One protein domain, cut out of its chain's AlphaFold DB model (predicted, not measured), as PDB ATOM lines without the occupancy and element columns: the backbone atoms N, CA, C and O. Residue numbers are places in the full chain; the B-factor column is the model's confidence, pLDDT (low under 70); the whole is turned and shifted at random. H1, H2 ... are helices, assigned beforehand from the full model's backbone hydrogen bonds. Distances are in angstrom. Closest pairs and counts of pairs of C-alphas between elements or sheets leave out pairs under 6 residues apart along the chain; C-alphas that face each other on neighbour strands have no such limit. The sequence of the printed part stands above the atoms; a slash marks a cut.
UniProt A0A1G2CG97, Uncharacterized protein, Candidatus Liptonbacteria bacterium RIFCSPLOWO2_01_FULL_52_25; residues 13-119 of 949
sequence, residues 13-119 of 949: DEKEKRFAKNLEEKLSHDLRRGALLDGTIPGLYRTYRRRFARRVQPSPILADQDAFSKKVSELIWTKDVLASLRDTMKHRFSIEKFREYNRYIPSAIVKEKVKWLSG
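This is residues 13 to 119 of the 949 residues of an uncharacterized protein of Candidatus Liptonbacteria bacterium RIFCSPLOWO2_01_FULL_52_25 (UniProt A0A1G2CG97). Two lobes of three helices each sit end to end and make an elongated whole: H1, H2 and H3 in the first, H4, H5 and H6 in the second, with the tight link of residues 77 and 78 leading from H3 to H4. In the first lobe H3 packs on H1 and H2, its residues 72 to 76 meeting residues 27 to 31 near the end of H1, and H2 making a corner with it near Ile 41; in the second H6 is set across the helical hairpin of H4 and H5. The printed part has 107 residues with six named helices, H1 to H6 in order along the chain, and no named strand; its class is all helix. It is only just compact, close to loose, with a radius of gyration of the C-alphas of 15.1 A and spans of 47 by 26 by 25 A.

H1, residues 13 to 32, is the longest helix. With its residues 27 to 31 alone it touches residues 72 to 76 of H3, residues 65 to 76, at a steep tilt of 62 degrees, the same way; the closest C-alphas, of Ser 28 and Leu 75, are 6.0 A apart. H2, residues 41 to 51, touches H3 about perpendicular, at 74 degrees, with the C-alphas of Ile 41 and Ser 69 closest at 6.4 A. H1 and H2 are near each other, with 5 pairs of C-alphas within 10 A. H3 and H4, residues 79 to 90, meet only through their link. H4 touches H5, residues 95 to 101, with residues 84 to 88 alone; this hairpin has a steep tilt of 38 degrees, opposite ways, and its closest C-alphas, of Thr 88 and Phe 98, are 6.4 A apart. H6, residues 107 to 117, touches H5 at a steep tilt of 67 degrees, opposite ways, with the C-alphas of Ile 95 and Val 110 closest at 7.4 A. Residues 85 to 89 of H4 only just touch H6, with 3 pairs of C-alphas within 8 A; the closest, of Met 89 and Val 114, are 7.9 A apart, and the lines are about perpendicular at 78 degrees. The helix packing is mostly crossed: no touching pair is at a shallow tilt. H1 and H4 are apart, as are H2 and H6. Every O i to N i+4 pair is within hydrogen-bond range in H1, H2, H3, H4 and H6, and 2 of 3 are in H5.

H1 begins at C-alpha 13, (23.465, 64.193, 82.095), and runs 28.5 A to C-alpha 32, (7.048, 78.354, 100.617). From first to last C-alpha H2 measures 15.1 A, H3 16.2 A, H4 16.1 A and H5 10.7 A. H6 measures 15.0 A and ends at C-alpha 117, (13.409, 98.413, 93.558).

The two C-alphas farthest apart, of Arg 54 and His 91, are 47.9 A apart. The printed part has no cut. The link from H2 to H3, residues 52 to 64, is long; that from H1 to H2 is short, and the other three are tight. The mean pLDDT of the printed part is 83.8, with residues 13 to 16 and 53 to 59 under 70.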
ATOM      1  N   ASP A  13      24.047  62.856  82.296       60.97
ATOM      2  CA  ASP A  13      23.465  64.193  82.095       60.97
ATOM      3  C   ASP A  13      21.955  64.262  82.395       60.97
ATOM      4  O   ASP A  13      21.468  65.231  82.984       60.97
ATOM      5  N   GLU A  14      21.180  63.234  82.029       66.50
ATOM      6  CA  GLU A  14      19.746  63.177  82.352       66.50
ATOM      7  C   GLU A  14      19.487  62.995  83.853       66.50
ATOM      8  O   GLU A  14      18.560  63.597  84.408       66.50
ATOM      9  N   LYS A  15      20.318  62.203  84.544       67.88
ATOM     10  CA  LYS A  15      20.228  62.021  86.001       67.88
ATOM     11  C   LYS A  15      20.608  63.295  86.747       67.88
ATOM     12  O   LYS A  15      19.971  63.607  87.756       67.88
ATOM     13  N   GLU A  16      21.584  64.044  86.244       68.00
ATOM     14  CA  GLU A  16      22.001  65.334  86.798       68.00
ATOM     15  C   GLU A  16      20.923  66.405  86.619       68.00
ATOM     16  O   GLU A  16      20.518  67.036  87.600       68.00
ATOM     17  N   LYS A  17      20.355  66.539  85.412       72.12
ATOM     18  CA  LYS A  17      19.223  67.447  85.147       72.12
ATOM     19  C   LYS A  17      18.005  67.110  86.005       72.12
ATOM     20  O   LYS A  17      17.380  68.006  86.576       72.12
ATOM     21  N   ARG A  18      17.684  65.821  86.157       77.25
ATOM     22  CA  ARG A  18      16.576  65.357  87.005       77.25
ATOM     23  C   ARG A  18      16.832  65.628  88.488       77.25
ATOM     24  O   ARG A  18      15.912  66.022  89.199       77.25
ATOM     25  N   PHE A  19      18.066  65.458  88.964       78.12
ATOM     26  CA  PHE A  19      18.432  65.789  90.343       78.12
ATOM     27  C   PHE A  19      18.363  67.295  90.610       78.12
ATOM     28  O   PHE A  19      17.788  67.690  91.622       78.12
ATOM     29  N   ALA A  20      18.882  68.128  89.704       76.44
ATOM     30  CA  ALA A  20      18.812  69.583  89.818       76.44
ATOM     31  C   ALA A  20      17.359  70.083  89.849       76.44
ATOM     32  O   ALA A  20      17.014  70.879  90.721       76.44
ATOM     33  N   LYS A  21      16.491  69.546  88.981       81.69
ATOM     34  CA  LYS A  21      15.055  69.857  88.973       81.69
ATOM     35  C   LYS A  21      14.363  69.443  90.278       81.69
ATOM     36  O   LYS A  21      13.682  70.256  90.890       81.69
ATOM     37  N   ASN A  22      14.602  68.222  90.758       83.31
ATOM     38  CA  ASN A  22      14.036  67.754  92.029       83.31
ATOM     39  C   ASN A  22      14.536  68.581  93.227       83.31
ATOM     40  O   ASN A  22      13.797  68.802  94.185       83.31
ATOM     41  N   LEU A  23      15.799  69.015  93.200       84.69
ATOM     42  CA  LEU A  23      16.380  69.870  94.231       84.69
ATOM     43  C   LEU A  23      15.744  71.262  94.222       84.69
ATOM     44  O   LEU A  23      15.444  71.793  95.286       84.69
ATOM     45  N   GLU A  24      15.514  71.827  93.039       86.56
ATOM     46  CA  GLU A  24      14.814  73.096  92.853       86.56
ATOM     47  C   GLU A  24      13.360  73.026  93.338       86.56
ATOM     48  O   GLU A  24      12.930  73.893  94.094       86.56
ATOM     49  N   GLU A  25      12.625  71.967  92.985       87.00
ATOM     50  CA  GLU A  25      11.255  71.726  93.458       87.00
ATOM     51  C   GLU A  25      11.205  71.592  94.987       87.00
ATOM     52  O   GLU A  25      10.361  72.205  95.645       87.00
ATOM     53  N   LYS A  26      12.152  70.844  95.569       87.19
ATOM     54  CA  LYS A  26      12.285  70.689  97.024       87.19
ATOM     55  C   LYS A  26      12.589  72.024  97.704       87.19
ATOM     56  O   LYS A  26      11.931  72.362  98.684       87.19
ATOM     57  N   LEU A  27      13.553  72.775  97.173       88.56
ATOM     58  CA  LEU A  27      13.949  74.082  97.691       88.56
ATOM     59  C   LEU A  27      12.786  75.072  97.612       88.56
ATOM     60  O   LEU A  27      12.480  75.723  98.603       88.56
ATOM     61  N   SER A  28      12.086  75.132  96.479       88.75
ATOM     62  CA  SER A  28      10.894  75.965  96.288       88.75
ATOM     63  C   SER A  28       9.790  75.629  97.296       88.75
ATOM     64  O   SER A  28       9.235  76.517  97.945       88.75
ATOM     65  N   HIS A  29       9.513  74.338  97.495       89.31
ATOM     66  CA  HIS A  29       8.540  73.875  98.480       89.31
ATOM     67  C   HIS A  29       8.937  74.248  99.919       89.31
ATOM     68  O   HIS A  29       8.108  74.758 100.673       89.31
ATOM     69  N   ASP A  30      10.198  74.032 100.304       87.31
ATOM     70  CA  ASP A  30      10.688  74.361 101.646       87.31
ATOM     71  C   ASP A  30      10.680  75.886 101.889       87.31
ATOM     72  O   ASP A  30      10.287  76.339 102.965       87.31
ATOM     73  N   LEU A  31      11.018  76.693 100.876       89.00
ATOM     74  CA  LEU A  31      10.908  78.155 100.928       89.00
ATOM     75  C   LEU A  31       9.461  78.607 101.163       89.00
ATOM     76  O   LEU A  31       9.227  79.424 102.050       89.00
ATOM     77  N   ARG A  32       8.483  78.038 100.443       86.56
ATOM     78  CA  ARG A  32       7.048  78.354 100.617       86.56
ATOM     79  C   ARG A  32       6.493  77.941 101.980       86.56
ATOM     80  O   ARG A  32       5.548  78.558 102.457       86.56
ATOM     81  N   ARG A  33       7.086  76.931 102.625       86.94
ATOM     82  CA  ARG A  33       6.768  76.546 104.012       86.94
ATOM     83  C   ARG A  33       7.412  77.446 105.068       86.94
ATOM     84  O   ARG A  33       7.159  77.243 106.248       86.94
ATOM     85  N   GLY A  34       8.208  78.433 104.660       83.56
ATOM     86  CA  GLY A  34       8.815  79.396 105.573       83.56
ATOM     87  C   GLY A  34      10.211  79.015 106.057       83.56
ATOM     88  O   GLY A  34      10.635  79.526 107.084       83.56
ATOM     89  N   ALA A  35      10.976  78.194 105.323       85.12
ATOM     90  CA  ALA A  35      12.341  77.812 105.719       85.12
ATOM     91  C   ALA A  35      13.313  78.995 105.955       85.12
ATOM     92  O   ALA A  35      14.369  78.811 106.555       85.12
ATOM     93  N   LEU A  36      12.980  80.201 105.476       84.94
ATOM     94  CA  LEU A  36      13.742  81.432 105.720       84.94
ATOM     95  C   LEU A  36      13.217  82.274 106.889       84.94
ATOM     96  O   LEU A  36      13.872  83.239 107.269       84.94
ATOM     97  N   LEU A  37      12.057  81.950 107.460       82.69
ATOM     98  CA  LEU A  37      11.573  82.608 108.677       82.69
ATOM     99  C   LEU A  37      12.424  82.203 109.887       82.69
ATOM    100  O   LEU A  37      12.701  83.040 110.742       82.69
ATOM    101  N   ASP A  38      12.912  80.961 109.884       71.19
ATOM    102  CA  ASP A  38      13.673  80.354 110.981       71.19
ATOM    103  C   ASP A  38      15.203  80.410 110.775       71.19
ATOM    104  O   ASP A  38      15.970  79.892 111.589       71.19
ATOM    105  N   GLY A  39      15.690  81.008 109.679       75.94
ATOM    106  CA  GLY A  39      17.113  80.997 109.337       75.94
ATOM    107  C   GLY A  39      17.520  81.953 108.216       75.94
ATOM    108  O   GLY A  39      16.701  82.600 107.576       75.94
ATOM    109  N   THR A  40      18.825  82.053 107.956       83.19
ATOM    110  CA  THR A  40      19.381  82.907 106.891       83.19
ATOM    111  C   THR A  40      19.672  82.101 105.623       83.19
ATOM    112  O   THR A  40      19.870  80.887 105.697       83.19
ATOM    113  N   ILE A  41      19.773  82.753 104.457       85.25
ATOM    114  CA  ILE A  41      20.172  82.087 103.198       85.25
ATOM    115  C   ILE A  41      21.488  81.286 103.362       85.25
ATOM    116  O   ILE A  41      21.509  80.112 102.983       85.25
ATOM    117  N   PRO A  42      22.551  81.812 104.013       85.94
ATOM    118  CA  PRO A  42      23.758  81.033 104.316       85.94
ATOM    119  C   PRO A  42      23.515  79.846 105.266       85.94
ATOM    120  O   PRO A  42      24.192  78.818 105.183       85.94
ATOM    121  N   GLY A  43      22.562  79.965 106.194       85.19
ATOM    122  CA  GLY A  43      22.116  78.862 107.048       85.19
ATOM    123  C   GLY A  43      21.456  77.747 106.237       85.19
ATOM    124  O   GLY A  43      21.852  76.586 106.348       85.19
ATOM    125  N   LEU A  44      20.525  78.110 105.352       87.12
ATOM    126  CA  LEU A  44      19.823  77.180 104.470       87.12
ATOM    127  C   LEU A  44      20.784  76.489 103.488       87.12
ATOM    128  O   LEU A  44      20.699  75.273 103.312       87.12
ATOM    129  N   TYR A  45      21.755  77.226 102.935       88.12
ATOM    130  CA  TYR A  45      22.826  76.675 102.098       88.12
ATOM    131  C   TYR A  45      23.624  75.594 102.834       88.12
ATOM    132  O   TYR A  45      23.796  74.490 102.317       88.12
ATOM    133  N   ARG A  46      24.068  75.863 104.073       87.12
ATOM    134  CA  ARG A  46      24.803  74.878 104.890       87.12
ATOM    135  C   ARG A  46      23.965  73.629 105.164       87.12
ATOM    136  O   ARG A  46      24.493  72.520 105.076       87.12
ATOM    137  N   THR A  47      22.674  73.791 105.442       86.75
ATOM    138  CA  THR A  47      21.739  72.673 105.645       86.75
ATOM    139  C   THR A  47      21.589  71.830 104.382       86.75
ATOM    140  O   THR A  47      21.739  70.609 104.438       86.75
ATOM    141  N   TYR A  48      21.363  72.459 103.227       86.94
ATOM    142  CA  TYR A  48      21.217  71.767 101.946       86.94
ATOM    143  C   TYR A  48      22.521  71.089 101.503       86.94
ATOM    144  O   TYR A  48      22.507  69.922 101.112       86.94
ATOM    145  N   ARG A  49      23.671  71.754 101.654       84.50
ATOM    146  CA  ARG A  49      24.985  71.182 101.329       84.50
ATOM    147  C   ARG A  49      25.319  69.966 102.196       84.50
ATOM    148  O   ARG A  49      25.847  68.989 101.677       84.50
ATOM    149  N   ARG A  50      24.969  69.983 103.491       84.50
ATOM    150  CA  ARG A  50      25.107  68.813 104.382       84.50
ATOM    151  C   ARG A  50      24.140  67.692 104.000       84.50
ATOM    152  O   ARG A  50      24.557  66.545 103.871       84.50
ATOM    153  N   ARG A  51      22.866  68.022 103.774       82.69
ATOM    154  CA  ARG A  51      21.804  67.059 103.435       82.69
ATOM    155  C   ARG A  51      22.066  66.329 102.117       82.69
ATOM    156  O   ARG A  51      21.725  65.157 101.994       82.69
ATOM    157  N   PHE A  52      22.694  67.001 101.154       81.56
ATOM    158  CA  PHE A  52      22.990  66.458  99.828       81.56
ATOM    159  C   PHE A  52      24.491  66.241  99.580       81.56
ATOM    160  O   PHE A  52      24.885  66.104  98.427       81.56
ATOM    161  N   ALA A  53      25.317  66.136 100.635       69.62
ATOM    162  CA  ALA A  53      26.787  66.057 100.578       69.62
ATOM    163  C   ALA A  53      27.343  65.040  99.554       69.62
ATOM    164  O   ALA A  53      28.342  65.311  98.895       69.62
ATOM    165  N   ARG A  54      26.663  63.898  99.363       65.06
ATOM    166  CA  ARG A  54      27.042  62.833  98.406       65.06
ATOM    167  C   ARG A  54      26.700  63.133  96.933       65.06
ATOM    168  O   ARG A  54      27.049  62.345  96.065       65.06
ATOM    169  N   ARG A  55      25.988  64.228  96.646       63.81
ATOM    170  CA  ARG A  55      25.520  64.655  95.309       63.81
ATOM    171  C   ARG A  55      25.790  66.149  95.042       63.81
ATOM    172  O   ARG A  55      25.104  66.755  94.228       63.81
ATOM    173  N   VAL A  56      26.763  66.750  95.742       56.75
ATOM    174  CA  VAL A  56      27.104  68.188  95.632       56.75
ATOM    175  C   VAL A  56      27.818  68.522  94.322       56.75
ATOM    176  O   VAL A  56      27.535  69.563  93.744       56.75
ATOM    177  N   GLN A  57      28.707  67.650  93.834       56.94
ATOM    178  CA  GLN A  57      29.518  67.935  92.642       56.94
ATOM    179  C   GLN A  57      28.735  68.122  91.321       56.94
ATOM    180  O   GLN A  57      29.164  68.965  90.540       56.94
ATOM    181  N   PRO A  58      27.592  67.452  91.063       58.62
ATOM    182  CA  PRO A  58      26.838  67.656  89.818       58.62
ATOM    183  C   PRO A  58      25.731  68.732  89.860       58.62
ATOM    184  O   PRO A  58      24.982  68.860  88.896       58.62
ATOM    185  N   SER A  59      25.536  69.490  90.952       69.38
ATOM    186  CA  SER A  59      24.419  70.453  91.040       69.38
ATOM    187  C   SER A  59      24.873  71.912  90.904       69.38
ATOM    188  O   SER A  59      25.481  72.438  91.839       69.38
ATOM    189  N   PRO A  60      24.471  72.629  89.832       74.56
ATOM    190  CA  PRO A  60      24.749  74.061  89.679       74.56
ATOM    191  C   PRO A  60      24.202  74.926  90.828       74.56
ATOM    192  O   PRO A  60      24.705  76.014  91.075       74.56
ATOM    193  N   ILE A  61      23.178  74.444  91.545       80.50
ATOM    194  CA  ILE A  61      22.514  75.166  92.642       80.50
ATOM    195  C   ILE A  61      23.351  75.139  93.932       80.50
ATOM    196  O   ILE A  61      23.293  76.082  94.714       80.50
ATOM    197  N   LEU A  62      24.109  74.064  94.184       82.88
ATOM    198  CA  LEU A  62      24.906  73.886  95.411       82.88
ATOM    199  C   LEU A  62      26.412  74.093  95.200       82.88
ATOM    200  O   LEU A  62      27.175  73.879  96.148       82.88
ATOM    201  N   ALA A  63      26.816  74.510  93.995       79.94
ATOM    202  CA  ALA A  63      28.209  74.730  93.611       79.94
ATOM    203  C   ALA A  63      28.933  75.652  94.605       79.94
ATOM    204  O   ALA A  63      29.971  75.293  95.160       79.94
ATOM    205  N   ASP A  64      28.314  76.788  94.920       85.12
ATOM    206  CA  ASP A  64      28.775  77.742  95.919       85.12
ATOM    207  C   ASP A  64      27.582  78.477  96.562       85.12
ATOM    208  O   ASP A  64      26.413  78.234  96.241       85.12
ATOM    209  N   GLN A  65      27.876  79.336  97.538       85.38
ATOM    210  CA  GLN A  65      26.856  80.078  98.276       85.38
ATOM    211  C   GLN A  65      26.187  81.170  97.425       85.38
ATOM    212  O   GLN A  65      25.016  81.475  97.665       85.38
ATOM    213  N   ASP A  66      26.878  81.739  96.440       85.12
ATOM    214  CA  ASP A  66      26.356  82.811  95.589       85.12
ATOM    215  C   ASP A  66      25.370  82.250  94.563       85.12
ATOM    216  O   ASP A  66      24.264  82.771  94.416       85.12
ATOM    217  N   ALA A  67      25.712  81.127  93.928       84.19
ATOM    218  CA  ALA A  67      24.835  80.357  93.057       84.19
ATOM    219  C   ALA A  67      23.568  79.908  93.802       84.19
ATOM    220  O   ALA A  67      22.455  80.081  93.294       84.19
ATOM    221  N   PHE A  68      23.713  79.425  95.042       89.06
ATOM    222  CA  PHE A  68      22.572  79.078  95.890       89.06
ATOM    223  C   PHE A  68      21.720  80.304  96.236       89.06
ATOM    224  O   PHE A  68      20.497  80.258  96.117       89.06
ATOM    225  N   SER A  69      22.346  81.417  96.625       87.44
ATOM    226  CA  SER A  69      21.647  82.659  96.984       87.44
ATOM    227  C   SER A  69      20.889  83.246  95.796       87.44
ATOM    228  O   SER A  69      19.734  83.650  95.939       87.44
ATOM    229  N   LYS A  70      21.496  83.225  94.604       87.06
ATOM    230  CA  LYS A  70      20.851  83.617  93.349       87.06
ATOM    231  C   LYS A  70      19.636  82.737  93.069       87.06
ATOM    232  O   LYS A  70      18.562  83.269  92.800       87.06
ATOM    233  N   LYS A  71      19.768  81.415  93.214       88.50
ATOM    234  CA  LYS A  71      18.655  80.490  92.980       88.50
ATOM    235  C   LYS A  71      17.524  80.657  93.995       88.50
ATOM    236  O   LYS A  71      16.360  80.681  93.609       88.50
ATOM    237  N   VAL A  72      17.843  80.831  95.278       88.69
ATOM    238  CA  VAL A  72      16.853  81.154  96.320       88.69
ATOM    239  C   VAL A  72      16.135  82.463  95.991       88.69
ATOM    240  O   VAL A  72      14.911  82.520  96.063       88.69
ATOM    241  N   SER A  73      16.868  83.496  95.570       87.62
ATOM    242  CA  SER A  73      16.283  84.767  95.137       87.62
ATOM    243  C   SER A  73      15.341  84.595  93.938       87.62
ATOM    244  O   SER A  73      14.267  85.187  93.942       87.62
ATOM    245  N   GLU A  74      15.701  83.791  92.932       88.00
ATOM    246  CA  GLU A  74      14.840  83.485  91.775       88.00
ATOM    247  C   GLU A  74      13.547  82.755  92.177       88.00
ATOM    248  O   GLU A  74      12.484  83.034  91.625       88.00
ATOM    249  N   LEU A  75      13.621  81.844  93.153       89.38
ATOM    250  CA  LEU A  75      12.469  81.072  93.631       89.38
ATOM    251  C   LEU A  75      11.533  81.873  94.547       89.38
ATOM    252  O   LEU A  75      10.338  81.587  94.590       89.38
ATOM    253  N   ILE A  76      12.062  82.857  95.281       90.19
ATOM    254  CA  ILE A  76      11.268  83.779  96.107       90.19
ATOM    255  C   ILE A  76      10.617  84.844  95.229       90.19
ATOM    256  O   ILE A  76       9.410  85.060  95.294       90.19
ATOM    257  N   TRP A  77      11.420  85.521  94.410       90.75
ATOM    258  CA  TRP A  77      10.983  86.640  93.583       90.75
ATOM    259  C   TRP A  77      10.506  86.151  92.218       90.75
ATOM    260  O   TRP A  77      11.053  86.531  91.180       90.75
ATOM    261  N   THR A  78       9.473  85.309  92.225       89.38
ATOM    262  CA  THR A  78       8.764  84.941  90.995       89.38
ATOM    263  C   THR A  78       8.129  86.181  90.357       89.38
ATOM    264  O   THR A  78       7.982  87.222  91.004       89.38
ATOM    265  N   LYS A  79       7.729  86.081  89.083       87.88
ATOM    266  CA  LYS A  79       7.089  87.195  88.362       87.88
ATOM    267  C   LYS A  79       5.887  87.761  89.130       87.88
ATOM    268  O   LYS A  79       5.828  88.970  89.321       87.88
ATOM    269  N   ASP A  80       5.015  86.892  89.637       88.31
ATOM    270  CA  ASP A  80       3.794  87.296  90.347       88.31
ATOM    271  C   ASP A  80       4.094  87.919  91.715       88.31
ATOM    272  O   ASP A  80       3.520  88.942  92.079       88.31
ATOM    273  N   VAL A  81       5.042  87.346  92.467       90.38
ATOM    274  CA  VAL A  81       5.442  87.875  93.782       90.38
ATOM    275  C   VAL A  81       6.100  89.245  93.626       90.38
ATOM    276  O   VAL A  81       5.837  90.159  94.407       90.38
ATOM    277  N   LEU A  82       6.941  89.412  92.603       90.31
ATOM    278  CA  LEU A  82       7.584  90.689  92.315       90.31
ATOM    279  C   LEU A  82       6.579  91.737  91.819       90.31
ATOM    280  O   LEU A  82       6.679  92.888  92.236       90.31
ATOM    281  N   ALA A  83       5.617  91.352  90.975       88.50
ATOM    282  CA  ALA A  83       4.522  92.225  90.550       88.50
ATOM    283  C   ALA A  83       3.691  92.689  91.756       88.50
ATOM    284  O   ALA A  83       3.530  93.886  91.958       88.50
ATOM    285  N   SER A  84       3.307  91.767  92.644       90.44
ATOM    286  CA  SER A  84       2.590  92.095  93.880       90.44
ATOM    287  C   SER A  84       3.373  93.058  94.787       90.44
ATOM    288  O   SER A  84       2.788  93.983  95.358       90.44
ATOM    289  N   LEU A  85       4.700  92.899  94.906       92.12
ATOM    290  CA  LEU A  85       5.530  93.841  95.664       92.12
ATOM    291  C   LEU A  85       5.584  95.220  94.991       92.12
ATOM    292  O   LEU A  85       5.494  96.236  95.678       92.12
ATOM    293  N   ARG A  86       5.721  95.262  93.662       90.56
ATOM    294  CA  ARG A  86       5.712  96.509  92.884       90.56
ATOM    295  C   ARG A  86       4.387  97.250  93.029       90.56
ATOM    296  O   ARG A  86       4.419  98.440  93.320       90.56
ATOM    297  N   ASP A  87       3.257  96.555  92.938       88.31
ATOM    298  CA  ASP A  87       1.928  97.143  93.137       88.31
ATOM    299  C   ASP A  87       1.762  97.674  94.564       88.31
ATOM    300  O   ASP A  87       1.304  98.798  94.764       88.31
ATOM    301  N   THR A  88       2.228  96.914  95.564       89.50
ATOM    302  CA  THR A  88       2.255  97.364  96.969       89.50
ATOM    303  C   THR A  88       3.023  98.681  97.100       89.50
ATOM    304  O   THR A  88       2.546  99.612  97.748       89.50
ATOM    305  N   MET A  89       4.196  98.783  96.465       89.12
ATOM    306  CA  MET A  89       5.001 100.004  96.473       89.12
ATOM    307  C   MET A  89       4.308 101.151  95.729       89.12
ATOM    308  O   MET A  89       4.218 102.250  96.274       89.12
ATOM    309  N   LYS A  90       3.801 100.907  94.515       85.38
ATOM    310  CA  LYS A  90       3.147 101.906  93.660       85.38
ATOM    311  C   LYS A  90       1.949 102.553  94.356       85.38
ATOM    312  O   LYS A  90       1.843 103.775  94.362       85.38
ATOM    313  N   HIS A  91       1.125 101.749  95.028       84.69
ATOM    314  CA  HIS A  91      -0.033 102.209  95.804       84.69
ATOM    315  C   HIS A  91       0.301 102.624  97.247       84.69
ATOM    316  O   HIS A  91      -0.599 102.915  98.030       84.69
ATOM    317  N   ARG A  92       1.590 102.669  97.615       81.06
ATOM    318  CA  ARG A  92       2.083 103.079  98.944       81.06
ATOM    319  C   ARG A  92       1.493 102.282 100.116       81.06
ATOM    320  O   ARG A  92       1.393 102.796 101.231       81.06
ATOM    321  N   PHE A  93       1.147 101.016  99.896       85.75
ATOM    322  CA  PHE A  93       0.771 100.117 100.983       85.75
ATOM    323  C   PHE A  93       1.990  99.744 101.839       85.75
ATOM    324  O   PHE A  93       3.137  99.766 101.382       85.75
ATOM    325  N   SER A  94       1.749  99.383 103.101       85.75
ATOM    326  CA  SER A  94       2.812  98.926 104.000       85.75
ATOM    327  C   SER A  94       3.403  97.588 103.539       85.75
ATOM    328  O   SER A  94       2.741  96.765 102.901       85.75
ATOM    329  N   ILE A  95       4.660  97.328 103.909       86.31
ATOM    330  CA  ILE A  95       5.328  96.043 103.632       86.31
ATOM    331  C   ILE A  95       4.563  94.884 104.290       86.31
ATOM    332  O   ILE A  95       4.529  93.763 103.784       86.31
ATOM    333  N   GLU A  96       3.932  95.155 105.422       86.75
ATOM    334  CA  GLU A  96       3.105  94.242 106.191       86.75
ATOM    335  C   GLU A  96       1.908  93.776 105.361       86.75
ATOM    336  O   GLU A  96       1.624  92.579 105.353       86.75
ATOM    337  N   LYS A  97       1.304  94.670 104.564       88.31
ATOM    338  CA  LYS A  97       0.206  94.323 103.659       88.31
ATOM    339  C   LYS A  97       0.631  93.315 102.590       88.31
ATOM    340  O   LYS A  97      -0.061  92.329 102.365       88.31
ATOM    341  N   PHE A  98       1.810  93.493 101.992       91.31
ATOM    342  CA  PHE A  98       2.388  92.505 101.070       91.31
ATOM    343  C   PHE A  98       2.646  91.154 101.760       91.31
ATOM    344  O   PHE A  98       2.409  90.081 101.193       91.31
ATOM    345  N   ARG A  99       3.118  91.195 103.011       90.69
ATOM    346  CA  ARG A  99       3.423  89.995 103.798       90.69
ATOM    347  C   ARG A  99       2.183  89.235 104.258       90.69
ATOM    348  O   ARG A  99       2.321  88.045 104.520       90.69
ATOM    349  N   GLU A 100       0.995  89.841 104.310       89.12
ATOM    350  CA  GLU A 100      -0.259  89.117 104.586       89.12
ATOM    351  C   GLU A 100      -0.474  87.958 103.603       89.12
ATOM    352  O   GLU A 100      -0.861  86.866 104.029       89.12
ATOM    353  N   TYR A 101      -0.140  88.188 102.327       88.00
ATOM    354  CA  TYR A 101      -0.268  87.232 101.223       88.00
ATOM    355  C   TYR A 101       1.028  86.447 100.951       88.00
ATOM    356  O   TYR A 101       0.979  85.334 100.435       88.00
ATOM    357  N   ASN A 102       2.189  86.981 101.350       89.94
ATOM    358  CA  ASN A 102       3.511  86.374 101.139       89.94
ATOM    359  C   ASN A 102       4.257  86.107 102.462       89.94
ATOM    360  O   ASN A 102       5.422  86.473 102.633       89.94
ATOM    361  N   ARG A 103       3.580  85.455 103.420       89.00
ATOM    362  CA  ARG A 103       4.066  85.259 104.805       89.00
ATOM    363  C   ARG A 103       5.399  84.520 104.913       89.00
ATOM    364  O   ARG A 103       6.132  84.737 105.872       89.00
ATOM    365  N   TYR A 104       5.705  83.670 103.937       88.44
ATOM    366  CA  TYR A 104       6.914  82.849 103.887       88.44
ATOM    367  C   TYR A 104       8.198  83.656 103.613       88.44
ATOM    368  O   TYR A 104       9.294  83.123 103.784       88.44
ATOM    369  N   ILE A 105       8.083  84.933 103.220       89.62
ATOM    370  CA  ILE A 105       9.221  85.822 102.963       89.62
ATOM    371  C   ILE A 105       9.508  86.687 104.212       89.62
ATOM    372  O   ILE A 105       8.646  87.461 104.654       89.62
ATOM    373  N   PRO A 106      10.721  86.612 104.791       88.44
ATOM    374  CA  PRO A 106      11.121  87.453 105.919       88.44
ATOM    375  C   PRO A 106      11.085  88.954 105.601       88.44
ATOM    376  O   PRO A 106      11.505  89.381 104.525       88.44
ATOM    377  N   SER A 107      10.687  89.779 106.580       86.75
ATOM    378  CA  SER A 107      10.627  91.248 106.432       86.75
ATOM    379  C   SER A 107      11.968  91.861 106.009       86.75
ATOM    380  O   SER A 107      11.987  92.776 105.193       86.75
ATOM    381  N   ALA A 108      13.091  91.330 106.507       86.31
ATOM    382  CA  ALA A 108      14.426  91.800 106.131       86.31
ATOM    383  C   ALA A 108      14.693  91.652 104.621       86.31
ATOM    384  O   ALA A 108      15.149  92.603 103.991       86.31
ATOM    385  N   ILE A 109      14.322  90.505 104.036       89.00
ATOM    386  CA  ILE A 109      14.487  90.224 102.601       89.00
ATOM    387  C   ILE A 109      13.564  91.124 101.768       89.00
ATOM    388  O   ILE A 109      13.984  91.663 100.744       89.00
ATOM    389  N   VAL A 110      12.323  91.350 102.221       90.00
ATOM    390  CA  VAL A 110      11.405  92.281 101.542       90.00
ATOM    391  C   VAL A 110      11.941  93.713 101.582       90.00
ATOM    392  O   VAL A 110      11.990  94.364 100.545       90.00
ATOM    393  N   LYS A 111      12.402  94.200 102.741       89.06
ATOM    394  CA  LYS A 111      12.983  95.549 102.891       89.06
ATOM    395  C   LYS A 111      14.209  95.752 102.005       89.06
ATOM    396  O   LYS A 111      14.345  96.805 101.386       89.06
ATOM    397  N   GLU A 112      15.076  94.748 101.907       87.44
ATOM    398  CA  GLU A 112      16.227  94.778 101.005       87.44
ATOM    399  C   GLU A 112      15.787  94.862  99.536       87.44
ATOM    400  O   GLU A 112      16.305  95.685  98.776       87.44
ATOM    401  N   LYS A 113      14.764  94.092  99.143       89.50
ATOM    402  CA  LYS A 113      14.214  94.145  97.785       89.50
ATOM    403  C   LYS A 113      13.526  95.473  97.478       89.50
ATOM    404  O   LYS A 113      13.737  96.004  96.393       89.50
ATOM    405  N   VAL A 114      12.777  96.046  98.421       89.19
ATOM    406  CA  VAL A 114      12.173  97.388  98.307       89.19
ATOM    407  C   VAL A 114      13.255  98.455  98.156       89.19
ATOM    408  O   VAL A 114      13.146  99.323  97.292       89.19
ATOM    409  N   LYS A 115      14.343  98.381  98.935       86.88
ATOM    410  CA  LYS A 115      15.503  99.274  98.779       86.88
ATOM    411  C   LYS A 115      16.117  99.153  97.382       86.88
ATOM    412  O   LYS A 115      16.477 100.158  96.782       86.88
ATOM    413  N   TRP A 116      16.206  97.938  96.844       85.56
ATOM    414  CA  TRP A 116      16.704  97.711  95.490       85.56
ATOM    415  C   TRP A 116      15.756  98.253  94.406       85.56
ATOM    416  O   TRP A 116      16.208  98.976  93.523       85.56
ATOM    417  N   LEU A 117      14.451  97.968  94.502       87.56
ATOM    418  CA  LEU A 117      13.409  98.413  93.558       87.56
ATOM    419  C   LEU A 117      13.183  99.922  93.581       87.56
ATOM    420  O   LEU A 117      12.874 100.522  92.557       87.56
ATOM    421  N   SER A 118      13.364 100.544  94.742       85.06
ATOM    422  CA  SER A 118      13.355 101.999  94.856       85.06
ATOM    423  C   SER A 118      14.671 102.633  94.442       85.06
ATOM    424  O   SER A 118      14.728 103.852  94.339       85.06
ATOM    425  N   GLY A 119      15.710 101.833  94.188       81.19
ATOM    426  CA  GLY A 119      17.052 102.224  93.776       81.19
ATOM    427  C   GLY A 119      18.046 102.349  94.933       81.19
ATOM    428  O   GLY A 119      17.741 102.863  96.012       81.19
TER     429      GLY A 119